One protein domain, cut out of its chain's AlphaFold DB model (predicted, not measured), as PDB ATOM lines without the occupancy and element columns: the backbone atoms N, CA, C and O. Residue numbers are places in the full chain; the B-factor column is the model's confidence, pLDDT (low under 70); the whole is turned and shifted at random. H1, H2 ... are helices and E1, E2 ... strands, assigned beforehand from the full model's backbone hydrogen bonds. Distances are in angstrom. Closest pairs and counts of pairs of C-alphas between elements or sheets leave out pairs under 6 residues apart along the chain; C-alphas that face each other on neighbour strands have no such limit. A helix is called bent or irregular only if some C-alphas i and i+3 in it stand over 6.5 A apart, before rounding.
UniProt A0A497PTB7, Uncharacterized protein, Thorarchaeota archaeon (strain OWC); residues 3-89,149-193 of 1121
ATOM      1  N   TYR A   3     196.923 117.081 157.271       43.25
ATOM      2  CA  TYR A   3     195.993 118.068 156.723       43.25
ATOM      3  C   TYR A   3     196.599 119.460 156.864       43.25
ATOM      4  O   TYR A   3     197.157 119.785 157.911       43.25
ATOM      5  N   GLU A   4     196.470 120.291 155.839       38.84
ATOM      6  CA  GLU A   4     196.906 121.685 155.873       38.84
ATOM      7  C   GLU A   4     195.683 122.588 156.030       38.84
ATOM      8  O   GLU A   4     194.705 122.469 155.293       38.84
ATOM      9  N   LEU A   5     195.693 123.437 157.057       39.75
ATOM     10  CA  LEU A   5     194.633 124.420 157.269       39.75
ATOM     11  C   LEU A   5     194.803 125.609 156.314       39.75
ATOM     12  O   LEU A   5     195.912 125.907 155.883       39.75
ATOM     13  N   LEU A   6     193.725 126.375 156.101       34.34
ATOM     14  CA  LEU A   6     193.686 127.614 155.291       34.34
ATOM     15  C   LEU A   6     194.661 128.730 155.743       34.34
ATOM     16  O   LEU A   6     194.668 129.813 155.173       34.34
ATOM     17  N   ASN A   7     195.454 128.498 156.790       40.12
ATOM     18  CA  ASN A   7     196.501 129.384 157.298       40.12
ATOM     19  C   ASN A   7     197.911 128.747 157.230       40.12
ATOM     20  O   ASN A   7     198.778 129.124 158.018       40.12
ATOM     21  N   GLY A   8     198.113 127.717 156.396       35.06
ATOM     22  CA  GLY A   8     199.383 126.990 156.241       35.06
ATOM     23  C   GLY A   8     199.766 126.076 157.417       35.06
ATOM     24  O   GLY A   8     200.851 125.498 157.444       35.06
ATOM     25  N   THR A   9     198.909 125.923 158.435       42.81
ATOM     26  CA  THR A   9     199.232 125.058 159.583       42.81
ATOM     27  C   THR A   9     199.037 123.587 159.217       42.81
ATOM     28  O   THR A   9     197.905 123.133 159.037       42.81
ATOM     29  N   LYS A  10     200.134 122.822 159.180       49.06
ATOM     30  CA  LYS A  10     200.120 121.371 158.933       49.06
ATOM     31  C   LYS A  10     199.795 120.594 160.218       49.06
ATOM     32  O   LYS A  10     200.585 120.563 161.163       49.06
ATOM     33  N   ILE A  11     198.632 119.946 160.246       47.62
ATOM     34  CA  ILE A  11     198.187 119.010 161.285       47.62
ATOM     35  C   ILE A  11     198.534 117.591 160.832       47.62
ATOM     36  O   ILE A  11     197.882 117.027 159.955       47.62
ATOM     37  N   TYR A  12     199.555 116.998 161.442       55.50
ATOM     38  CA  TYR A  12     199.940 115.612 161.175       55.50
ATOM     39  C   TYR A  12     198.888 114.639 161.711       55.50
ATOM     40  O   TYR A  12     198.451 114.772 162.854       55.50
ATOM     41  N   ILE A  13     198.514 113.652 160.895       57.38
ATOM     42  CA  ILE A  13     197.506 112.637 161.214       57.38
ATOM     43  C   ILE A  13     197.991 111.197 160.968       57.38
ATOM     44  O   ILE A  13     198.816 110.924 160.082       57.38
ATOM     45  N   GLU A  14     197.434 110.284 161.761       62.91
ATOM     46  CA  GLU A  14     197.593 108.830 161.712       62.91
ATOM     47  C   GLU A  14     196.234 108.144 161.500       62.91
ATOM     48  O   GLU A  14     195.226 108.556 162.068       62.91
ATOM     49  N   SER A  15     196.197 107.084 160.689       62.34
ATOM     50  CA  SER A  15     195.019 106.217 160.569       62.34
ATOM     51  C   SER A  15     195.027 105.155 161.665       62.34
ATOM     52  O   SER A  15     196.023 104.450 161.834       62.34
ATOM     53  N   ARG A  16     193.901 104.983 162.358       68.31
ATOM     54  CA  ARG A  16     193.633 103.842 163.246       68.31
ATOM     55  C   ARG A  16     192.429 103.065 162.715       68.31
ATOM     56  O   ARG A  16     191.523 103.649 162.124       68.31
ATOM     57  N   ARG A  17     192.414 101.748 162.919       72.12
ATOM     58  CA  ARG A  17     191.292 100.878 162.538       72.12
ATOM     59  C   ARG A  17     190.538 100.489 163.796       72.12
ATOM     60  O   ARG A  17     191.000  99.662 164.580       72.12
ATOM     61  N   ASN A  18     189.384 101.111 163.992       74.69
ATOM     62  CA  ASN A  18     188.612 100.968 165.213       74.69
ATOM     63  C   ASN A  18     187.386 100.079 164.984       74.69
ATOM     64  O   ASN A  18     186.689 100.181 163.972       74.69
ATOM     65  N   ALA A  19     187.109  99.223 165.959       78.94
ATOM     66  CA  ALA A  19     185.883  98.453 166.042       78.94
ATOM     67  C   ALA A  19     184.817  99.251 166.796       78.94
ATOM     68  O   ALA A  19     185.071  99.816 167.866       78.94
ATOM     69  N   PHE A  20     183.607  99.262 166.245       79.44
ATOM     70  CA  PHE A  20     182.433  99.841 166.881       79.44
ATOM     71  C   PHE A  20     181.673  98.707 167.570       79.44
ATOM     72  O   PHE A  20     181.320  97.718 166.937       79.44
ATOM     73  N   ILE A  21     181.444  98.834 168.875       82.12
ATOM     74  CA  ILE A  21     180.689  97.856 169.657       82.12
ATOM     75  C   ILE A  21     179.241  98.324 169.736       82.12
ATOM     76  O   ILE A  21     178.972  99.425 170.217       82.12
ATOM     77  N   PHE A  22     178.316  97.477 169.301       82.12
ATOM     78  CA  PHE A  22     176.885  97.747 169.232       82.12
ATOM     79  C   PHE A  22     176.100  96.858 170.198       82.12
ATOM     80  O   PHE A  22     176.395  95.675 170.343       82.12
ATOM     81  N   ASN A  23     175.049  97.402 170.801       86.88
ATOM     82  CA  ASN A  23     173.935  96.658 171.373       86.88
ATOM     83  C   ASN A  23     172.988  96.266 170.232       86.88
ATOM     84  O   ASN A  23     172.262  97.111 169.708       86.88
ATOM     85  N   VAL A  24     173.004  94.999 169.829       87.12
ATOM     86  CA  VAL A  24     172.139  94.465 168.772       87.12
ATOM     87  C   VAL A  24     170.941  93.796 169.426       87.12
ATOM     88  O   VAL A  24     171.106  92.894 170.243       87.12
ATOM     89  N   THR A  25     169.725  94.215 169.074       89.12
ATOM     90  CA  THR A  25     168.482  93.610 169.576       89.12
ATOM     91  C   THR A  25     167.658  93.042 168.428       89.12
ATOM     92  O   THR A  25     167.115  93.779 167.605       89.12
ATOM     93  N   VAL A  26     167.541  91.713 168.406       88.94
ATOM     94  CA  VAL A  26     166.805  90.945 167.395       88.94
ATOM     95  C   VAL A  26     165.398  90.621 167.933       88.94
ATOM     96  O   VAL A  26     165.283  89.976 168.989       88.94
ATOM     97  N   PRO A  27     164.309  91.037 167.253       81.50
ATOM     98  CA  PRO A  27     162.940  90.836 167.729       81.50
ATOM     99  C   PRO A  27     162.612  89.374 168.049       81.50
ATOM    100  O   PRO A  27     162.751  88.478 167.223       81.50
ATOM    101  N   GLY A  28     162.157  89.119 169.276       82.75
ATOM    102  CA  GLY A  28     161.787  87.775 169.737       82.75
ATOM    103  C   GLY A  28     162.956  86.837 170.070       82.75
ATOM    104  O   GLY A  28     162.704  85.782 170.650       82.75
ATOM    105  N   TYR A  29     164.204  87.218 169.773       88.56
ATOM    106  CA  TYR A  29     165.408  86.456 170.124       88.56
ATOM    107  C   TYR A  29     166.092  87.011 171.383       88.56
ATOM    108  O   TYR A  29     166.337  86.261 172.328       88.56
ATOM    109  N   GLY A  30     166.332  88.327 171.438       89.88
ATOM    110  CA  GLY A  30     166.991  89.000 172.563       89.88
ATOM    111  C   GLY A  30     168.023  90.036 172.117       89.88
ATOM    112  O   GLY A  30     168.071  90.400 170.943       89.88
ATOM    113  N   SER A  31     168.842  90.492 173.067       91.25
ATOM    114  CA  SER A  31     169.923  91.458 172.840       91.25
ATOM    115  C   SER A  31     171.291  90.837 173.125       91.25
ATOM    116  O   SER A  31     171.427  90.077 174.085       91.25
ATOM    117  N   PHE A  32     172.293  91.184 172.320       94.19
ATOM    118  CA  PHE A  32     173.696  90.786 172.468       94.19
ATOM    119  C   PHE A  32     174.614  91.916 171.974       94.19
ATOM    120  O   PHE A  32     174.167  92.825 171.275       94.19
ATOM    121  N   PHE A  33     175.895  91.883 172.347       93.25
ATOM    122  CA  PHE A  33     176.866  92.880 171.888       93.25
ATOM    123  C   PHE A  33     177.595  92.376 170.647       93.25
ATOM    124  O   PHE A  33     178.070  91.247 170.666       93.25
ATOM    125  N   SER A  34     177.712  93.192 169.601       90.19
ATOM    126  CA  SER A  34     178.358  92.836 168.328       90.19
ATOM    127  C   SER A  34     179.375  93.891 167.893       90.19
ATOM    128  O   SER A  34     179.299  95.032 168.339       90.19
ATOM    129  N   ALA A  35     180.304  93.521 167.012       84.31
ATOM    130  CA  ALA A  35     181.282  94.428 166.404       84.31
ATOM    131  C   ALA A  35     180.824  95.029 165.053       84.31
ATOM    132  O   ALA A  35     181.604  95.692 164.375       84.31
ATOM    133  N   HIS A  36     179.580  94.774 164.626       81.06
ATOM    134  CA  HIS A  36     179.033  95.268 163.360       81.06
ATOM    135  C   HIS A  36     177.563  95.701 163.482       81.06
ATOM    136  O   HIS A  36     176.872  95.363 164.444       81.06
ATOM    137  N   ASP A  37     177.116  96.518 162.523       74.44
ATOM    138  CA  ASP A  37     175.818  97.209 162.511       74.44
ATOM    139  C   ASP A  37     174.769  96.555 161.593       74.44
ATOM    140  O   ASP A  37     173.625  97.011 161.538       74.44
ATOM    141  N   SER A  38     175.126  95.477 160.889       81.12
ATOM    142  CA  SER A  38     174.275  94.820 159.894       81.12
ATOM    143  C   SER A  38     174.573  93.321 159.766       81.12
ATOM    144  O   SER A  38     175.701  92.865 159.935       81.12
ATOM    145  N   SER A  39     173.548  92.525 159.455       83.88
ATOM    146  CA  SER A  39     173.668  91.065 159.369       83.88
ATOM    147  C   SER A  39     174.545  90.618 158.193       83.88
ATOM    148  O   SER A  39     174.241  90.943 157.043       83.88
ATOM    149  N   LEU A  40     175.542  89.772 158.445       85.69
ATOM    150  CA  LEU A  40     176.360  89.151 157.399       85.69
ATOM    151  C   LEU A  40     175.620  87.963 156.770       85.69
ATOM    152  O   LEU A  40     175.167  87.060 157.479       85.69
ATOM    153  N   SER A  41     175.510  87.925 155.443       84.75
ATOM    154  CA  SER A  41     174.881  86.805 154.738       84.75
ATOM    155  C   SER A  41     175.809  85.587 154.671       84.75
ATOM    156  O   SER A  41     176.996  85.684 154.364       84.75
ATOM    157  N   TRP A  42     175.264  84.405 154.948       88.56
ATOM    158  CA  TRP A  42     175.976  83.135 154.833       88.56
ATOM    159  C   TRP A  42     175.091  82.072 154.191       88.56
ATOM    160  O   TRP A  42     174.044  81.730 154.728       88.56
ATOM    161  N   TYR A  43     175.529  81.505 153.071       85.62
ATOM    162  CA  TYR A  43     174.840  80.395 152.417       85.62
ATOM    163  C   TYR A  43     175.595  79.094 152.702       85.62
ATOM    164  O   TYR A  43     176.729  78.930 152.256       85.62
ATOM    165  N   ASP A  44     174.981  78.148 153.418       81.75
ATOM    166  CA  ASP A  44     175.651  76.901 153.826       81.75
ATOM    167  C   ASP A  44     175.637  75.795 152.750       81.75
ATOM    168  O   ASP A  44     176.289  74.761 152.897       81.75
ATOM    169  N   GLY A  45     174.941  76.038 151.633       75.75
ATOM    170  CA  GLY A  45     174.674  75.064 150.568       75.75
ATOM    171  C   GLY A  45     173.225  74.561 150.539       75.75
ATOM    172  O   GLY A  45     172.802  74.025 149.519       75.75
ATOM    173  N   THR A  46     172.445  74.795 151.597       81.88
ATOM    174  CA  THR A  46     170.998  74.523 151.659       81.88
ATOM    175  C   THR A  46     170.204  75.806 151.893       81.88
ATOM    176  O   THR A  46     169.342  76.130 151.084       81.88
ATOM    177  N   ASP A  47     170.547  76.565 152.937       85.19
ATOM    178  CA  ASP A  47     169.800  77.738 153.399       85.19
ATOM    179  C   ASP A  47     170.695  78.986 153.493       85.19
ATOM    180  O   ASP A  47     171.889  78.906 153.804       85.19
ATOM    181  N   VAL A  48     170.109  80.162 153.239       85.88
ATOM    182  CA  VAL A  48     170.756  81.465 153.464       85.88
ATOM    183  C   VAL A  48     170.444  81.940 154.881       85.88
ATOM    184  O   VAL A  48     169.284  82.079 155.259       85.88
ATOM    185  N   TYR A  49     171.491  82.202 155.655       90.62
ATOM    186  CA  TYR A  49     171.451  82.696 157.023       90.62
ATOM    187  C   TYR A  49     171.897  84.156 157.091       90.62
ATOM    188  O   TYR A  49     172.956  84.519 156.581       90.62
ATOM    189  N   TYR A  50     171.134  84.967 157.810       90.94
ATOM    190  CA  TYR A  50     171.498  86.315 158.228       90.94
ATOM    191  C   TYR A  50     172.178  86.196 159.593       90.94
ATOM    192  O   TYR A  50     171.542  85.850 160.591       90.94
ATOM    193  N   SER A  51     173.499  86.370 159.602       90.19
ATOM    194  CA  SER A  51     174.377  86.057 160.727       90.19
ATOM    195  C   SER A  51     174.862  87.300 161.451       90.19
ATOM    196  O   SER A  51     175.319  88.260 160.836       90.19
ATOM    197  N   TRP A  52     174.888  87.210 162.771       90.75
ATOM    198  CA  TRP A  52     175.560  88.145 163.650       90.75
ATOM    199  C   TRP A  52     176.629  87.428 164.459       90.75
ATOM    200  O   TRP A  52     176.476  86.257 164.801       90.75
ATOM    201  N   TRP A  53     177.704  88.146 164.757       90.50
ATOM    202  CA  TRP A  53     178.783  87.683 165.621       90.50
ATOM    203  C   TRP A  53     178.703  88.485 166.906       90.50
ATOM    204  O   TRP A  53     178.669  89.715 166.828       90.50
ATOM    205  N   ASP A  54     178.642  87.834 168.063       90.69
ATOM    206  CA  ASP A  54     178.833  88.558 169.315       90.69
ATOM    207  C   ASP A  54     180.320  88.869 169.558       90.69
ATOM    208  O   ASP A  54     181.215  88.315 168.913       90.69
ATOM    209  N   ILE A  55     180.586  89.775 170.498       89.25
ATOM    210  CA  ILE A  55     181.951  90.124 170.916       89.25
ATOM    211  C   ILE A  55     182.694  88.971 171.612       89.25
ATOM    212  O   ILE A  55     183.900  89.077 171.809       89.25
ATOM    213  N   ASP A  56     182.014  87.882 171.975       88.00
ATOM    214  CA  ASP A  56     182.624  86.674 172.544       88.00
ATOM    215  C   ASP A  56     182.991  85.641 171.445       88.00
ATOM    216  O   ASP A  56     183.545  84.583 171.751       88.00
ATOM    217  N   GLY A  57     182.708  85.935 170.166       84.88
ATOM    218  CA  GLY A  57     183.000  85.074 169.013       84.88
ATOM    219  C   GLY A  57     181.926  84.027 168.689       84.88
ATOM    220  O   GLY A  57     182.169  83.126 167.884       84.88
ATOM    221  N   ASN A  58     180.733  84.110 169.283       88.88
ATOM    222  CA  ASN A  58     179.608  83.224 168.974       88.88
ATOM    223  C   ASN A  58     178.766  83.766 167.808       88.88
ATOM    224  O   ASN A  58     178.661  84.972 167.596       88.88
ATOM    225  N   ILE A  59     178.101  82.863 167.081       91.00
ATOM    226  CA  ILE A  59     177.227  83.217 165.956       91.00
ATOM    227  C   ILE A  59     175.749  83.137 166.363       91.00
ATOM    228  O   ILE A  59     175.248  82.073 166.739       91.00
ATOM    229  N   HIS A  60     175.027  84.242 166.188       91.12
ATOM    230  CA  HIS A  60     173.569  84.339 166.291       91.12
ATOM    231  C   HIS A  60     172.982  84.499 164.884       91.12
ATOM    232  O   HIS A  60     173.307  85.464 164.200       91.12
ATOM    233  N   GLN A  61     172.138  83.578 164.415       92.06
ATOM    234  CA  GLN A  61     171.651  83.629 163.030       92.06
ATOM    235  C   GLN A  61     170.277  82.985 162.820       92.06
ATOM    236  O   GLN A  61     169.872  82.088 163.565       92.06
ATOM    237  N   GLY A  62     169.620  83.364 161.724       89.94
ATOM    238  CA  GLY A  62     168.419  82.709 161.206       89.94
ATOM    239  C   GLY A  62     168.197  82.991 159.721       89.94
ATOM    240  O   GLY A  62     168.931  83.765 159.117       89.94
ATOM    241  N   THR A  63     167.207  82.331 159.120       90.75
ATOM    242  CA  THR A  63     166.958  82.358 157.665       90.75
ATOM    243  C   THR A  63     165.892  83.368 157.222       90.75
ATOM    244  O   THR A  63     165.666  83.546 156.029       90.75
ATOM    245  N   ASP A  64     165.225  84.034 158.167       89.56
ATOM    246  CA  ASP A  64     164.214  85.061 157.898       89.56
ATOM    247  C   ASP A  64     164.843  86.460 157.920       89.56
ATOM    248  O   ASP A  64     165.238  86.932 158.992       89.56
ATOM    249  N   SER A  65     164.916  87.124 156.759       83.00
ATOM    250  CA  SER A  65     165.499  88.470 156.634       83.00
ATOM    251  C   SER A  65     164.756  89.493 157.487       83.00
ATOM    252  O   SER A  65     165.389  90.319 158.138       83.00
ATOM    253  N   MET A  66     163.426  89.384 157.570       77.75
ATOM    254  CA  MET A  66     162.596  90.341 158.295       77.75
ATOM    255  C   MET A  66     162.953  90.362 159.785       77.75
ATOM    256  O   MET A  66     163.076  91.435 160.370       77.75
ATOM    257  N   THR A  67     163.160  89.195 160.403       82.69
ATOM    258  CA  THR A  67     163.563  89.095 161.816       82.69
ATOM    259  C   THR A  67     165.051  89.379 162.031       82.69
ATOM    260  O   THR A  67     165.396  90.032 163.013       82.69
ATOM    261  N   TRP A  68     165.934  88.871 161.162       85.25
ATOM    262  CA  TRP A  68     167.387  88.839 161.403       85.25
ATOM    263  C   TRP A  68     168.192  89.934 160.695       85.25
ATOM    264  O   TRP A  68     169.390  90.050 160.954       85.25
ATOM    265  N   SER A  69     167.548  90.740 159.854       80.81
ATOM    266  CA  SER A  69     168.107  91.927 159.205       80.81
ATOM    267  C   SER A  69     167.170  93.126 159.400       80.81
ATOM    268  O   SER A  69     167.454  94.007 160.209       80.81
ATOM    269  N   ASP A  70     165.996  93.107 158.762       74.06
ATOM    270  CA  ASP A  70     165.203  94.316 158.489       74.06
ATOM    271  C   ASP A  70     164.536  94.925 159.741       74.06
ATOM    272  O   ASP A  70     164.298  96.130 159.805       74.06
ATOM    273  N   SER A  71     164.226  94.098 160.747       76.56
ATOM    274  CA  SER A  71     163.609  94.526 162.017       76.56
ATOM    275  C   SER A  71     164.593  94.592 163.195       76.56
ATOM    276  O   SER A  71     164.159  94.760 164.338       76.56
ATOM    277  N   VAL A  72     165.896  94.417 162.961       75.12
ATOM    278  CA  VAL A  72     166.917  94.461 164.019       75.12
ATOM    279  C   VAL A  72     167.212  95.910 164.403       75.12
ATOM    280  O   VAL A  72     167.390  96.767 163.545       75.12
ATOM    281  N   THR A  73     167.290  96.201 165.703       80.12
ATOM    282  CA  THR A  73     167.693  97.529 166.191       80.12
ATOM    283  C   THR A  73     169.111  97.486 166.744       80.12
ATOM    284  O   THR A  73     169.391  96.667 167.624       80.12
ATOM    285  N   VAL A  74     169.969  98.393 166.274       72.25
ATOM    286  CA  VAL A  74     171.367  98.535 166.706       72.25
ATOM    287  C   VAL A  74     171.598  99.883 167.399       72.25
ATOM    288  O   VAL A  74     171.075 100.910 166.973       72.25
ATOM    289  N   GLU A  75     172.378  99.883 168.478       74.69
ATOM    290  CA  GLU A  75     172.735 101.066 169.275       74.69
ATOM    291  C   GLU A  75     174.247 101.040 169.553       74.69
ATOM    292  O   GLU A  75     174.761 100.032 170.026       74.69
ATOM    293  N   VAL A  76     174.978 102.118 169.254       70.19
ATOM    294  CA  VAL A  76     176.434 102.192 169.504       70.19
ATOM    295  C   VAL A  76     176.702 102.294 171.010       70.19
ATOM    296  O   VAL A  76     176.103 103.123 171.688       70.19
ATOM    297  N   LEU A  77     177.627 101.479 171.523       74.44
ATOM    298  CA  LEU A  77     178.027 101.445 172.935       74.44
ATOM    299  C   LEU A  77     179.464 101.907 173.193       74.44
ATOM    300  O   LEU A  77     179.741 102.436 174.266       74.44
ATOM    301  N   ASN A  78     180.396 101.619 172.281       75.50
ATOM    302  CA  ASN A  78     181.813 101.957 172.435       75.50
ATOM    303  C   ASN A  78     182.533 101.944 171.083       75.50
ATOM    304  O   ASN A  78     182.102 101.256 170.160       75.50
ATOM    305  N   VAL A  79     183.670 102.630 171.005       73.44
ATOM    306  CA  VAL A  79     184.624 102.544 169.892       73.44
ATOM    307  C   VAL A  79     185.998 102.239 170.482       73.44
ATOM    308  O   VAL A  79     186.376 102.824 171.496       73.44
ATOM    309  N   SER A  80     186.735 101.287 169.911       75.56
ATOM    310  CA  SER A  80     188.072 100.936 170.400       75.56
ATOM    311  C   SER A  80     188.962 100.400 169.281       75.56
ATOM    312  O   SER A  80     188.480  99.768 168.344       75.56
ATOM    313  N   HIS A  81     190.265 100.670 169.373       81.56
ATOM    314  CA  HIS A  81     191.257 100.224 168.392       81.56
ATOM    315  C   HIS A  81     191.341  98.698 168.344       81.56
ATOM    316  O   HIS A  81     191.271  98.034 169.383       81.56
ATOM    317  N   ALA A  82     191.460  98.147 167.140       83.50
ATOM    318  CA  ALA A  82     191.465  96.714 166.899       83.50
ATOM    319  C   ALA A  82     192.764  96.267 166.221       83.50
ATOM    320  O   ALA A  82     193.221  96.876 165.255       83.50
ATOM    321  N   GLU A  83     193.322  95.161 166.702       86.38
ATOM    322  CA  GLU A  83     194.539  94.552 166.163       86.38
ATOM    323  C   GLU A  83     194.224  93.207 165.484       86.38
ATOM    324  O   GLU A  83     193.295  92.515 165.912       86.38
ATOM    325  N   PRO A  84     194.967  92.797 164.436       87.00
ATOM    326  CA  PRO A  84     194.833  91.463 163.852       87.00
ATOM    327  C   PRO A  84     195.102  90.374 164.900       87.00
ATOM    328  O   PRO A  84     196.175  90.347 165.502       87.00
ATOM    329  N   SER A  85     194.153  89.452 165.088       87.25
ATOM    330  CA  SER A  85     194.233  88.405 166.124       87.25
ATOM    331  C   SER A  85     194.414  87.001 165.534       87.25
ATOM    332  O   SER A  85     195.193  86.203 166.058       87.25
ATOM    333  N   GLY A  86     193.789  86.699 164.390       89.94
ATOM    334  CA  GLY A  86     193.931  85.385 163.763       89.94
ATOM    335  C   GLY A  86     193.256  85.241 162.402       89.94
ATOM    336  O   GLY A  86     192.992  86.217 161.701       89.94
ATOM    337  N   TYR A  87     192.990  83.990 162.028       92.38
ATOM    338  CA  TYR A  87     192.284  83.620 160.804       92.38
ATOM    339  C   TYR A  87     191.282  82.507 161.102       92.38
ATOM    340  O   TYR A  87     191.560  81.623 161.914       92.38
ATOM    341  N   TYR A  88     190.146  82.500 160.411       91.69
ATOM    342  CA  TYR A  88     189.144  81.444 160.537       91.69
ATOM    343  C   TYR A  88     188.418  81.186 159.209       91.69
ATOM    344  O   TYR A  88     188.513  81.957 158.253       91.69
ATOM    345  N   VAL A  89     187.658  80.092 159.157       91.88
ATOM    346  CA  VAL A  89     186.648  79.834 158.121       91.88
ATOM    347  C   VAL A  89     185.294  79.511 158.754       91.88
ATOM    348  O   VAL A  89     185.219  78.824 159.777       91.88
ATOM    349  N   TYR A 149     189.972  90.027 164.028       91.06
ATOM    350  CA  TYR A 149     190.572  91.117 164.782       91.06
ATOM    351  C   TYR A 149     190.089  91.066 166.238       91.06
ATOM    352  O   TYR A 149     189.060  90.462 166.547       91.06
ATOM    353  N   GLU A 150     190.839  91.683 167.142       89.38
ATOM    354  CA  GLU A 150     190.540  91.718 168.574       89.38
ATOM    355  C   GLU A 150     190.690  93.147 169.099       89.38
ATOM    356  O   GLU A 150     191.647  93.856 168.782       89.38
ATOM    357  N   THR A 151     189.715  93.580 169.891       87.81
ATOM    358  CA  THR A 151     189.700  94.884 170.565       87.81
ATOM    359  C   THR A 151     189.403  94.707 172.055       87.81
ATOM    360  O   THR A 151     189.312  93.583 172.544       87.81
ATOM    361  N   THR A 152     189.256  95.796 172.814       84.50
ATOM    362  CA  THR A 152     188.907  95.747 174.240       84.50
ATOM    363  C   THR A 152     187.569  96.436 174.517       84.50
ATOM    364  O   THR A 152     187.423  97.639 174.312       84.50
ATOM    365  N   TYR A 153     186.611  95.701 175.086       84.00
ATOM    366  CA  TYR A 153     185.352  96.247 175.601       84.00
ATOM    367  C   TYR A 153     185.262  96.045 177.118       84.00
ATOM    368  O   TYR A 153     185.423  94.940 177.629       84.00
ATOM    369  N   MET A 154     185.054  97.134 177.869       84.00
ATOM    370  CA  MET A 154     185.020  97.141 179.346       84.00
ATOM    371  C   MET A 154     186.228  96.465 180.041       84.00
ATOM    372  O   MET A 154     186.126  96.017 181.183       84.00
ATOM    373  N   GLY A 155     187.391  96.417 179.381       77.38
ATOM    374  CA  GLY A 155     188.607  95.773 179.899       77.38
ATOM    375  C   GLY A 155     188.705  94.262 179.649       77.38
ATOM    376  O   GLY A 155     189.659  93.646 180.121       77.38
ATOM    377  N   SER A 156     187.760  93.680 178.908       83.62
ATOM    378  CA  SER A 156     187.818  92.310 178.382       83.62
ATOM    379  C   SER A 156     188.078  92.333 176.871       83.62
ATOM    380  O   SER A 156     187.689  93.309 176.221       83.62
ATOM    381  N   PRO A 157     188.696  91.292 176.287       86.38
ATOM    382  CA  PRO A 157     188.836  91.207 174.840       86.38
ATOM    383  C   PRO A 157     187.480  91.044 174.147       86.38
ATOM    384  O   PRO A 157     186.556  90.472 174.723       86.38
ATOM    385  N   ALA A 158     187.382  91.550 172.922       88.38
ATOM    386  CA  ALA A 158     186.196  91.492 172.079       88.38
ATOM    387  C   ALA A 158     186.584  91.088 170.647       88.38
ATOM    388  O   ALA A 158     187.447  91.720 170.034       88.38
ATOM    389  N   PHE A 159     185.945  90.037 170.137       89.75
ATOM    390  CA  PHE A 159     186.160  89.466 168.810       89.75
ATOM    391  C   PHE A 159     185.494  90.294 167.706       89.75
ATOM    392  O   PHE A 159     184.370  90.779 167.857       89.75
ATOM    393  N   ILE A 160     186.178  90.400 166.568       88.94
ATOM    394  CA  ILE A 160     185.711  91.070 165.355       88.94
ATOM    395  C   ILE A 160     185.918  90.117 164.159       88.94
ATOM    396  O   ILE A 160     187.044  89.651 163.948       88.94
ATOM    397  N   PRO A 161     184.868  89.821 163.369       81.06
ATOM    398  CA  PRO A 161     184.917  88.772 162.348       81.06
ATOM    399  C   PRO A 161     185.633  89.166 161.050       81.06
ATOM    400  O   PRO A 161     186.192  88.299 160.392       81.06
ATOM    401  N   ASP A 162     185.615  90.433 160.632       76.38
ATOM    402  CA  ASP A 162     186.202  90.808 159.339       76.38
ATOM    403  C   ASP A 162     186.737  92.244 159.340       76.38
ATOM    404  O   ASP A 162     186.245  93.114 160.061       76.38
ATOM    405  N   GLU A 163     187.714  92.510 158.481       66.06
ATOM    406  CA  GLU A 163     188.321  93.822 158.274       66.06
ATOM    407  C   GLU A 163     187.288  94.871 157.857       66.06
ATOM    408  O   GLU A 163     187.346  96.002 158.326       66.06
ATOM    409  N   TRP A 164     186.290  94.487 157.055       65.88
ATOM    410  CA  TRP A 164     185.205  95.379 156.621       65.88
ATOM    411  C   TRP A 164     184.246  95.797 157.748       65.88
ATOM    412  O   TRP A 164     183.419  96.682 157.549       65.88
ATOM    413  N   THR A 165     184.340  95.170 158.928       70.75
ATOM    414  CA  THR A 165     183.598  95.598 160.128       70.75
ATOM    415  C   THR A 165     184.377  96.610 160.977       70.75
ATOM    416  O   THR A 165     183.795  97.277 161.833       70.75
ATOM    417  N   LEU A 166     185.675  96.790 160.702       68.94
ATOM    418  CA  LEU A 166     186.468  97.894 161.237       68.94
ATOM    419  C   LEU A 166     186.229  99.162 160.422       68.94
ATOM    420  O   LEU A 166     186.053  99.119 159.206       68.94
ATOM    421  N   LYS A 167     186.281 100.311 161.095       63.50
ATOM    422  CA  LYS A 167     186.190 101.627 160.459       63.50
ATOM    423  C   LYS A 167     187.552 102.304 160.574       63.50
ATOM    424  O   LYS A 167     188.124 102.382 161.664       63.50
ATOM    425  N   GLU A 168     188.103 102.735 159.441       55.72
ATOM    426  CA  GLU A 168     189.311 103.558 159.434       55.72
ATOM    427  C   GLU A 168     188.939 104.978 159.863       55.72
ATOM    428  O   GLU A 168     188.033 105.591 159.303       55.72
ATOM    429  N   GLN A 169     189.617 105.473 160.894       58.62
ATOM    430  CA  GLN A 169     189.417 106.799 161.466       58.62
ATOM    431  C   GLN A 169     190.781 107.490 161.565       58.62
ATOM    432  O   GLN A 169     191.775 106.869 161.953       58.62
ATOM    433  N   HIS A 170     190.842 108.771 161.206       57.81
ATOM    434  CA  HIS A 170     192.087 109.540 161.215       57.81
ATOM    435  C   HIS A 170     192.175 110.403 162.477       57.81
ATOM    436  O   HIS A 170     191.276 111.197 162.752       57.81
ATOM    437  N   PHE A 171     193.277 110.277 163.210       59.78
ATOM    438  CA  PHE A 171     193.553 110.990 164.457       59.78
ATOM    439  C   PHE A 171     194.751 111.919 164.294       59.78
ATOM    440  O   PHE A 171     195.647 111.636 163.502       59.78
ATOM    441  N   ILE A 172     194.808 113.011 165.056       61.22
ATOM    442  CA  ILE A 172     196.008 113.855 165.116       61.22
ATOM    443  C   ILE A 172     197.149 113.071 165.786       61.22
ATOM    444  O   ILE A 172     196.971 112.482 166.852       61.22
ATOM    445  N   VAL A 173     198.339 113.071 165.174       64.62
ATOM    446  CA  VAL A 173     199.508 112.326 165.674       64.62
ATOM    447  C   VAL A 173     199.843 112.764 167.099       64.62
ATOM    448  O   VAL A 173     200.157 113.928 167.356       64.62
ATOM    449  N   GLY A 174     199.814 111.806 168.027       61.62
ATOM    450  CA  GLY A 174     200.091 112.040 169.446       61.62
ATOM    451  C   GLY A 174     198.905 112.549 170.276       61.62
ATOM    452  O   GLY A 174     199.116 112.892 171.441       61.62
ATOM    453  N   THR A 175     197.682 112.584 169.732       61.41
ATOM    454  CA  THR A 175     196.445 112.803 170.504       61.41
ATOM    455  C   THR A 175     195.382 111.742 170.173       61.41
ATOM    456  O   THR A 175     195.623 110.822 169.391       61.41
ATOM    457  N   ASP A 176     194.214 111.846 170.809       55.84
ATOM    458  CA  ASP A 176     193.011 111.062 170.487       55.84
ATOM    459  C   ASP A 176     191.939 111.933 169.787       55.84
ATOM    460  O   ASP A 176     190.762 111.582 169.752       55.84
ATOM    461  N   ASP A 177     192.332 113.088 169.223       52.44
ATOM    462  CA  ASP A 177     191.440 113.971 168.458       52.44
ATOM    463  C   ASP A 177     191.184 113.389 167.051       52.44
ATOM    464  O   ASP A 177     192.095 113.357 166.220       52.44
ATOM    465  N   GLU A 178     189.949 112.968 166.769       46.41
ATOM    466  CA  GLU A 178     189.513 112.475 165.450       46.41
ATOM    467  C   GLU A 178     189.215 113.621 164.454       46.41
ATOM    468  O   GLU A 178     188.747 114.699 164.835       46.41
ATOM    469  N   MET A 179     189.469 113.379 163.166       48.91
ATOM    470  CA  MET A 179     189.126 114.252 162.033       48.91
ATOM    471  C   MET A 179     187.668 114.050 161.562       48.91
ATOM    472  O   MET A 179     187.128 112.960 161.733       48.91
ATOM    473  N   PRO A 180     187.016 115.039 160.909       42.22
ATOM    474  CA  PRO A 180     187.565 116.294 160.384       42.22
ATOM    475  C   PRO A 180     187.660 117.449 161.394       42.22
ATOM    476  O   PRO A 180     186.796 117.655 162.242       42.22
ATOM    477  N   TYR A 181     188.688 118.281 161.213       37.88
ATOM    478  CA  TYR A 181     188.787 119.610 161.822       37.88
ATOM    479  C   TYR A 181     187.784 120.588 161.178       37.88
ATOM    480  O   TYR A 181     187.371 120.412 160.030       37.88
ATOM    481  N   SER A 182     187.423 121.657 161.894       35.81
ATOM    482  CA  SER A 182     186.541 122.720 161.387       35.81
ATOM    483  C   SER A 182     187.080 123.330 160.085       35.81
ATOM    484  O   SER A 182     188.060 124.070 160.119       35.81
ATOM    485  N   GLY A 183     186.410 123.060 158.961       34.50
ATOM    486  CA  GLY A 183     186.758 123.585 157.633       34.50
ATOM    487  C   GLY A 183     187.231 122.545 156.609       34.50
ATOM    488  O   GLY A 183     187.421 122.907 155.454       34.50
ATOM    489  N   ALA A 184     187.396 121.270 156.979       32.84
ATOM    490  CA  ALA A 184     187.734 120.217 156.017       32.84
ATOM    491  C   ALA A 184     186.486 119.656 155.305       32.84
ATOM    492  O   ALA A 184     185.473 119.368 155.946       32.84
ATOM    493  N   MET A 185     186.568 119.448 153.985       30.33
ATOM    494  CA  MET A 185     185.525 118.755 153.216       30.33
ATOM    495  C   MET A 185     185.627 117.241 153.438       30.33
ATOM    496  O   MET A 185     186.623 116.620 153.070       30.33
ATOM    497  N   ALA A 186     184.589 116.639 154.015       33.81
ATOM    498  CA  ALA A 186     184.434 115.189 154.068       33.81
ATOM    499  C   ALA A 186     183.653 114.701 152.836       33.81
ATOM    500  O   ALA A 186     182.638 115.292 152.466       33.81
ATOM    501  N   ASN A 187     184.123 113.625 152.204       33.75
ATOM    502  CA  ASN A 187     183.408 112.966 151.109       33.75
ATOM    503  C   ASN A 187     182.343 111.980 151.644       33.75
ATOM    504  O   ASN A 187     182.205 111.795 152.854       33.75
ATOM    505  N   TYR A 188     181.622 111.326 150.726       32.97
ATOM    506  CA  TYR A 188     180.577 110.320 150.990       32.97
ATOM    507  C   TYR A 188     180.946 109.280 152.070       32.97
ATOM    508  O   TYR A 188     180.109 108.910 152.892       32.97
ATOM    509  N   TRP A 189     182.206 108.841 152.127       31.86
ATOM    510  CA  TRP A 189     182.654 107.873 153.130       31.86
ATOM    511  C   TRP A 189     182.991 108.528 154.479       31.86
ATOM    512  O   TRP A 189     182.678 107.963 155.522       31.86
ATOM    513  N   GLY A 190     183.561 109.738 154.488       38.66
ATOM    514  CA  GLY A 190     183.973 110.424 155.721       38.66
ATOM    515  C   GLY A 190     182.818 110.851 156.639       38.66
ATOM    516  O   GLY A 190     182.944 110.778 157.860       38.66
ATOM    517  N   VAL A 191     181.672 111.255 156.077       38.44
ATOM    518  CA  VAL A 191     180.494 111.694 156.863       38.44
ATOM    519  C   VAL A 191     179.721 110.509 157.457       38.44
ATOM    520  O   VAL A 191     179.134 110.612 158.535       38.44
ATOM    521  N   ARG A 192     179.744 109.354 156.779       35.75
ATOM    522  CA  ARG A 192     179.013 108.140 157.172       35.75
ATOM    523  C   ARG A 192     179.516 107.517 158.482       35.75
ATOM    524  O   ARG A 192     178.780 106.755 159.112       35.75
ATOM    525  N   TYR A 193     180.747 107.827 158.894       43.69
ATOM    526  CA  TYR A 193     181.443 107.132 159.985       43.69
ATOM    527  C   TYR A 193     181.852 108.007 161.179       43.69
ATOM    528  O   TYR A 193     182.391 107.471 162.145       43.69
TER     529      TYR A 193
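What this domain is: This is residues 3 to 89 and 149 to 193 of the 1121 residues of an uncharacterized protein of Thorarchaeota archaeon (strain OWC) (UniProt A0A497PTB7). One long bent strand, E1, runs as a spine along a loose rod; near its middle the small sheet E7 E8 E9 packs crosswise on the sheet that E1 makes with E2, E6 and E10, a small sandwich with the sheets only partly face to face. At one end sits a head, the sheet E3 E4 E5 with the short helix H1 over one face; at the other, the first part of E1 pairs with E10 in a thin arm, followed by a long unnamed stretch and the short helix H2. The printed part has 132 residues with ten named strands and two named helices, in the order E1 E2 E3 E4 E5 H1 E6 E7 E8 E9 E10 H2. The class is mostly strand; the neighbours of E1 in its branched sheet are antiparallel to it, and E3 E4 E5 is antiparallel throughout. The whole is loose, with a radius of gyration of the C-alphas of 17.6 A and spans of 59 by 28 by 27 A.

How they stand to each other: E1, residues 10 to 26, bends by 53 degrees at residue 14; residues 3 to 4 pair with its residues 10 to 11, antiparallel. E2, residues 30 to 34, forms a hairpin with E1, with N 24 and O 32 2.9 A apart. On the same side of E1 as E2, but beside residues 12 to 19, lies E10, residues 166 to 172, antiparallel at 146 degrees, with N 16 and O 169 2.9 A apart. E6, residues 73 to 81, lies on the other side of E1, antiparallel at 142 degrees, with N 21 and O 78 2.8 A apart; it bends by 56 degrees at residue 77. This branched sheet is strongly twisted. E3, E4 and E5, residues 40 to 43, 48 to 53 and 59 to 62, form a meander, each strand the antiparallel neighbour of the one before; N 42 and O 49 are 2.8 A apart, as are N 52 and O 60. H1, residues 65 to 70, is on this sheet at a height of 9.1 A, over E4 and across it at 76 degrees on the local plane; the closest C-alphas of H1 and E4, those of Trp 68 and Tyr 50, are 5.8 A apart. H1 only grazes the branched sheet, with its residues 67 to 70. E7, residues 83 to 89, and E8, residues 149 to 153, meet only at a point, where C-alphas 84 and 149 face each other at 4.4 A. E8 and E9, residues 156 to 160, are a hairpin, with N 151 and O 158 2.9 A apart. The sheet E7 E8 E9 and the branched sheet form a sandwich, two sheets face to face, 8.8 A centre to centre where they face each other, their strands at 69 degrees; the closest C-alphas of E6 and E8, those of His 81 and Thr 151, are 6.0 A apart. H2, residues 188 to 192, is apart from E1. In H1, 1 of 2 O i to N i+4 pairs is within hydrogen-bond range; in H2 0 of 1 is, beside 1 of 2 O i to N i+3 pairs.

Where its parts are: E1 begins at C-alpha 10 (200.120, 121.371, 158.933), ends at C-alpha 26 (166.805, 90.945, 167.395) and is 45.9 A long. E6 is 23.8 A long, E10 19.0 A, E7 18.5 A and E4 15.8 A. H2 ends at C-alpha 192 (179.013, 108.140, 157.172).

The domain as a whole: The two C-alphas farthest apart, those of Asn 7 and Thr 46, are 60.8 A apart. Residues 90 to 148 are not printed, and C-alphas 89 and 149 are 13.7 A apart across the cut. The link E10 to H2, residues 173 to 187, is long. The mean pLDDT of the printed part is 72.3; residues 3 to 16, 163 to 164 and 166 to 193 are under 70.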